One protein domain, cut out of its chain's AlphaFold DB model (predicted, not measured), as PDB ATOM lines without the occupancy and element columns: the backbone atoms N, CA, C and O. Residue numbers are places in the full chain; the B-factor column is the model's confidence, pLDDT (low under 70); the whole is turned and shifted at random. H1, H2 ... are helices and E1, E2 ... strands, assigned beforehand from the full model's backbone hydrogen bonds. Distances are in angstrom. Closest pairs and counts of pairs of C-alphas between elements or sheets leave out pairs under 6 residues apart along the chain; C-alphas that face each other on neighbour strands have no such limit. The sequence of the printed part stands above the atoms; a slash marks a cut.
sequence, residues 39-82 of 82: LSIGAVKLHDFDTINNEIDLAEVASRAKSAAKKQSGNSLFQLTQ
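This is residues 39 to 82 of the 82 residues of an uncharacterized protein of Gammaproteobacteria bacterium (UniProt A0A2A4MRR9). A single long helix, H1, packs over a small two-stranded parallel sheet of E1 and E2 and runs back along it, so the body is a short, slender block of two layers. The loop of residues 45 to 54 swings round from the end of E1 to the start of H1. The printed part has 44 residues, with two named strands and one named helix in the order E1, H1, E2; the sheet's order is E1, E2, and the class is mixed, helices and strands. The whole is compact, with a radius of gyration of the C-alphas of 10.5 A, and only just elongated, spanning 33 by 16 by 11 A.

Find C-alpha 40 at (173.222, 158.314, 214.385); there E1 begins, residues 40 to 44, 13.6 A long. Go on to C-alpha 55 at (179.214, 176.527, 224.427), where H1 starts, residues 55 to 71, 24.3 A long. E2, residues 76 to 80, is 12.6 A long and ends at C-alpha 80, (183.599, 166.016, 212.270).

Look first at E1 and E2, parallel neighbours whose directions differ by 19 degrees. N 41 and O 76 are within hydrogen-bond range at 2.8 A, and so are N 80 and O 43 at 2.9 A. The closest C-alphas of E1 and H1 are those of Gly 42 and Lys 66, 3.8 A apart. Those of H1 and E2 are Ala 69 and Phe 78, 5.0 A apart. E1, H1 and E2 form a strand-helix-strand unit, two parallel neighbour strands with a helix between them in the chain, and its crossover is left-handed. In H1 every O i to N i+4 pair is within hydrogen-bond range.

The two C-alphas farthest apart are those of Asn 53 and Gly 74, at 32.6 A. The printed part has no cut and ends at Gln 82, the chain's last residue. The link from E1 to H1 is short and that from H1 to E2 is tight. The mean pLDDT of the printed part is 95.5, and no printed residue is under 70.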
ATOM      1  N   LEU A  39     170.565 154.404 214.905       94.25
ATOM      2  CA  LEU A  39     171.269 155.321 215.784       94.25
ATOM      3  C   LEU A  39     172.302 156.107 214.974       94.25
ATOM      4  O   LEU A  39     173.177 155.512 214.353       94.25
ATOM      5  N   SER A  40     172.232 157.433 215.014       96.69
ATOM      6  CA  SER A  40     173.222 158.314 214.385       96.69
ATOM      7  C   SER A  40     173.925 159.152 215.443       96.69
ATOM      8  O   SER A  40     173.268 159.878 216.192       96.69
ATOM      9  N   ILE A  41     175.253 159.085 215.484       97.38
ATOM     10  CA  ILE A  41     176.088 159.784 216.464       97.38
ATOM     11  C   ILE A  41     177.017 160.748 215.726       97.38
ATOM     12  O   ILE A  41     177.822 160.340 214.893       97.38
ATOM     13  N   GLY A  42     176.904 162.034 216.046       97.56
ATOM     14  CA  GLY A  42     177.910 163.030 215.689       97.56
ATOM     15  C   GLY A  42     178.938 163.146 216.805       97.56
ATOM     16  O   GLY A  42     178.552 163.275 217.965       97.56
ATOM     17  N   ALA A  43     180.218 163.113 216.459       97.31
ATOM     18  CA  ALA A  43     181.326 163.293 217.382       97.31
ATOM     19  C   ALA A  43     182.173 164.500 216.969       97.31
ATOM     20  O   ALA A  43     182.321 164.800 215.784       97.31
ATOM     21  N   VAL A  44     182.724 165.184 217.963       95.94
ATOM     22  CA  VAL A  44     183.640 166.313 217.796       95.94
ATOM     23  C   VAL A  44     184.762 166.110 218.793       95.94
ATOM     24  O   VAL A  44     184.510 165.807 219.961       95.94
ATOM     25  N   LYS A  45     186.000 166.272 218.340       95.81
ATOM     26  CA  LYS A  45     187.163 166.296 219.216       95.81
ATOM     27  C   LYS A  45     187.565 167.751 219.376       95.81
ATOM     28  O   LYS A  45     187.935 168.382 218.398       95.81
ATOM     29  N   LEU A  46     187.441 168.301 220.584       93.06
ATOM     30  CA  LEU A  46     187.596 169.749 220.801       93.06
ATOM     31  C   LEU A  46     188.938 170.287 220.296       93.06
ATOM     32  O   LEU A  46     188.981 171.361 219.717       93.06
ATOM     33  N   HIS A  47     190.011 169.510 220.446       92.50
ATOM     34  CA  HIS A  47     191.340 169.922 220.002       92.50
ATOM     35  C   HIS A  47     191.499 170.010 218.476       92.50
ATOM     36  O   HIS A  47     192.537 170.460 218.013       92.50
ATOM     37  N   ASP A  48     190.541 169.504 217.693       93.50
ATOM     38  CA  ASP A  48     190.559 169.628 216.231       93.50
ATOM     39  C   ASP A  48     190.007 170.995 215.784       93.50
ATOM     40  O   ASP A  48     189.981 171.266 214.592       93.50
ATOM     41  N   PHE A  49     189.525 171.842 216.706       94.94
ATOM     42  CA  PHE A  49     188.832 173.085 216.374       94.94
ATOM     43  C   PHE A  49     189.322 174.265 217.215       94.94
ATOM     44  O   PHE A  49     188.835 174.497 218.319       94.94
ATOM     45  N   ASP A  50     190.172 175.103 216.623       94.12
ATOM     46  CA  ASP A  50     190.614 176.367 217.238       94.12
ATOM     47  C   ASP A  50     189.491 177.421 217.332       94.12
ATOM     48  O   ASP A  50     189.624 178.442 218.002       94.12
ATOM     49  N   THR A  51     188.368 177.196 216.643       92.88
ATOM     50  CA  THR A  51     187.245 178.143 216.560       92.88
ATOM     51  C   THR A  51     186.197 177.957 217.651       92.88
ATOM     52  O   THR A  51     185.261 178.748 217.718       92.88
ATOM     53  N   ILE A  52     186.289 176.901 218.464       96.06
ATOM     54  CA  ILE A  52     185.331 176.658 219.547       96.06
ATOM     55  C   ILE A  52     185.793 177.431 220.781       96.06
ATOM     56  O   ILE A  52     186.681 176.981 221.500       96.06
ATOM     57  N   ASN A  53     185.179 178.586 221.034       96.00
ATOM     58  CA  ASN A  53     185.546 179.464 222.147       96.00
ATOM     59  C   ASN A  53     184.551 179.388 223.309       96.00
ATOM     60  O   ASN A  53     184.882 179.754 224.436       96.00
ATOM     61  N   ASN A  54     183.325 178.936 223.044       96.38
ATOM     62  CA  ASN A  54     182.251 178.844 224.027       96.38
ATOM     63  C   ASN A  54     181.266 177.703 223.696       96.38
ATOM     64  O   ASN A  54     181.407 176.964 222.715       96.38
ATOM     65  N   GLU A  55     180.249 177.549 224.538       96.50
ATOM     66  CA  GLU A  55     179.214 176.527 224.427       96.50
ATOM     67  C   GLU A  55     178.321 176.662 223.185       96.50
ATOM     68  O   GLU A  55     177.813 175.651 222.695       96.50
ATOM     69  N   ILE A  56     178.144 177.877 222.655       97.81
ATOM     70  CA  ILE A  56     177.361 178.127 221.440       97.81
ATOM     71  C   ILE A  56     178.121 177.578 220.231       97.81
ATOM     72  O   ILE A  56     177.550 176.801 219.459       97.81
ATOM     73  N   ASP A  57     179.417 177.887 220.120       97.00
ATOM     74  CA  ASP A  57     180.282 177.364 219.056       97.00
ATOM     75  C   ASP A  57     180.310 175.827 219.094       97.00
ATOM     76  O   ASP A  57     180.145 175.149 218.075       97.00
ATOM     77  N   LEU A  58     180.444 175.250 220.295       96.62
ATOM     78  CA  LEU A  58     180.413 173.802 220.485       96.62
ATOM     79  C   LEU A  58     179.076 173.197 220.035       96.62
ATOM     80  O   LEU A  58     179.062 172.177 219.339       96.62
ATOM     81  N   ALA A  59     177.951 173.807 220.413       97.31
ATOM     82  CA  ALA A  59     176.623 173.330 220.039       97.31
ATOM     83  C   ALA A  59     176.409 173.360 218.518       97.31
ATOM     84  O   ALA A  59     175.792 172.438 217.963       97.31
ATOM     85  N   GLU A  60     176.944 174.372 217.831       97.38
ATOM     86  CA  GLU A  60     176.906 174.467 216.374       97.38
ATOM     87  C   GLU A  60     177.724 173.346 215.718       97.38
ATOM     88  O   GLU A  60     177.200 172.581 214.897       97.38
ATOM     89  N   VAL A  61     178.991 173.183 216.115       97.12
ATOM     90  CA  VAL A  61     179.896 172.167 215.552       97.12
ATOM     91  C   VAL A  61     179.369 170.752 215.826       97.12
ATOM     92  O   VAL A  61     179.307 169.918 214.917       97.12
ATOM     93  N   ALA A  62     178.870 170.485 217.036       97.31
ATOM     94  CA  ALA A  62     178.230 169.216 217.378       97.31
ATOM     95  C   ALA A  62     176.952 168.968 216.556       97.31
ATOM     96  O   ALA A  62     176.691 167.846 216.106       97.31
ATOM     97  N   SER A  63     176.160 170.013 216.296       98.00
ATOM     98  CA  SER A  63     174.969 169.915 215.449       98.00
ATOM     99  C   SER A  63     175.315 169.603 213.995       98.00
ATOM    100  O   SER A  63     174.607 168.808 213.363       98.00
ATOM    101  N   ARG A  64     176.421 170.147 213.477       97.44
ATOM    102  CA  ARG A  64     176.960 169.806 212.152       97.44
ATOM    103  C   ARG A  64     177.400 168.343 212.090       97.44
ATOM    104  O   ARG A  64     176.961 167.632 211.186       97.44
ATOM    105  N   ALA A  65     178.164 167.867 213.076       98.12
ATOM    106  CA  ALA A  65     178.585 166.466 213.162       98.12
ATOM    107  C   ALA A  65     177.379 165.508 213.203       98.12
ATOM    108  O   ALA A  65     177.298 164.552 212.432       98.12
ATOM    109  N   LYS A  66     176.378 165.809 214.044       97.94
ATOM    110  CA  LYS A  66     175.123 165.043 214.138       97.94
ATOM    111  C   LYS A  66     174.365 165.032 212.812       97.94
ATOM    112  O   LYS A  66     173.826 164.002 212.413       97.94
ATOM    113  N   SER A  67     174.302 166.174 212.131       98.06
ATOM    114  CA  SER A  67     173.633 166.288 210.834       98.06
ATOM    115  C   SER A  67     174.349 165.476 209.756       98.06
ATOM    116  O   SER A  67     173.683 164.835 208.950       98.06
ATOM    117  N   ALA A  68     175.685 165.445 209.762       97.94
ATOM    118  CA  ALA A  68     176.472 164.592 208.874       97.94
ATOM    119  C   ALA A  68     176.224 163.098 209.149       97.94
ATOM    120  O   ALA A  68     175.953 162.353 208.210       97.94
ATOM    121  N   ALA A  69     176.187 162.679 210.419       98.06
ATOM    122  CA  ALA A  69     175.838 161.304 210.787       98.06
ATOM    123  C   ALA A  69     174.430 160.908 210.301       98.06
ATOM    124  O   ALA A  69     174.252 159.825 209.750       98.06
ATOM    125  N   LYS A  70     173.430 161.790 210.445       96.81
ATOM    126  CA  LYS A  70     172.038 161.535 210.016       96.81
ATOM    127  C   LYS A  70     171.848 161.413 208.502       96.81
ATOM    128  O   LYS A  70     170.828 160.888 208.068       96.81
ATOM    129  N   LYS A  71     172.785 161.923 207.699       96.81
ATOM    130  CA  LYS A  71     172.757 161.757 206.236       96.81
ATOM    131  C   LYS A  71     173.180 160.350 205.808       96.81
ATOM    132  O   LYS A  71     172.867 159.943 204.695       96.81
ATOM    133  N   GLN A  72     173.893 159.625 206.667       95.62
ATOM    134  CA  GLN A  72     174.277 158.242 206.416       95.62
ATOM    135  C   GLN A  72     173.101 157.317 206.741       95.62
ATOM    136  O   GLN A  72     172.408 157.499 207.741       95.62
ATOM    137  N   SER A  73     172.861 156.323 205.888       91.88
ATOM    138  CA  SER A  73     171.784 155.357 206.089       91.88
ATOM    139  C   SER A  73     172.107 154.386 207.223       91.88
ATOM    140  O   SER A  73     173.189 153.798 207.247       91.88
ATOM    141  N   GLY A  74     171.130 154.125 208.089       91.69
ATOM    142  CA  GLY A  74     171.277 153.153 209.166       91.69
ATOM    143  C   GLY A  74     172.139 153.666 210.320       91.69
ATOM    144  O   GLY A  74     172.220 154.862 210.584       91.69
ATOM    145  N   ASN A  75     172.729 152.728 211.058       94.44
ATOM    146  CA  ASN A  75     173.554 153.030 212.222       94.44
ATOM    147  C   ASN A  75     174.840 153.753 211.789       94.44
ATOM    148  O   ASN A  75     175.638 153.178 211.053       94.44
ATOM    149  N   SER A  76     175.062 154.974 212.276       95.94
ATOM    150  CA  SER A  76     176.164 155.834 211.840       95.94
ATOM    151  C   SER A  76     176.915 156.511 212.986       95.94
ATOM    152  O   SER A  76     176.342 156.912 213.999       95.94
ATOM    153  N   LEU A  77     178.226 156.663 212.799       96.44
ATOM    154  CA  LEU A  77     179.100 157.489 213.626       96.44
ATOM    155  C   LEU A  77     179.910 158.379 212.689       96.44
ATOM    156  O   LEU A  77     180.612 157.877 211.814       96.44
ATOM    157  N   PHE A  78     179.819 159.688 212.888       97.38
ATOM    158  CA  PHE A  78     180.576 160.660 212.118       97.38
ATOM    159  C   PHE A  78     181.346 161.572 213.065       97.38
ATOM    160  O   PHE A  78     180.739 162.344 213.808       97.38
ATOM    161  N   GLN A  79     182.675 161.493 213.029       97.06
ATOM    162  CA  GLN A  79     183.530 162.484 213.668       97.06
ATOM    163  C   GLN A  79     183.755 163.628 212.685       97.06
ATOM    164  O   GLN A  79     184.319 163.419 211.613       97.06
ATOM    165  N   LEU A  80     183.293 164.823 213.040       96.44
ATOM    166  CA  LEU A  80     183.599 166.016 212.270       96.44
ATOM    167  C   LEU A  80     185.043 166.420 212.563       96.44
ATOM    168  O   LEU A  80     185.410 166.596 213.723       96.44
ATOM    169  N   THR A  81     185.827 166.558 211.505       91.19
ATOM    170  CA  THR A  81     187.178 167.119 211.520       91.19
ATOM    171  C   THR A  81     187.148 168.476 210.825       91.19
ATOM    172  O   THR A  81     186.262 168.716 209.993       91.19
ATOM    173  N   GLN A  82     188.060 169.367 211.207       74.38
ATOM    174  CA  GLN A  82     188.213 170.681 210.583       74.38
ATOM    175  C   GLN A  82     188.931 170.574 209.235       74.38
ATOM    176  O   GLN A  82     189.782 169.664 209.090       74.38
TER     177      GLN A  82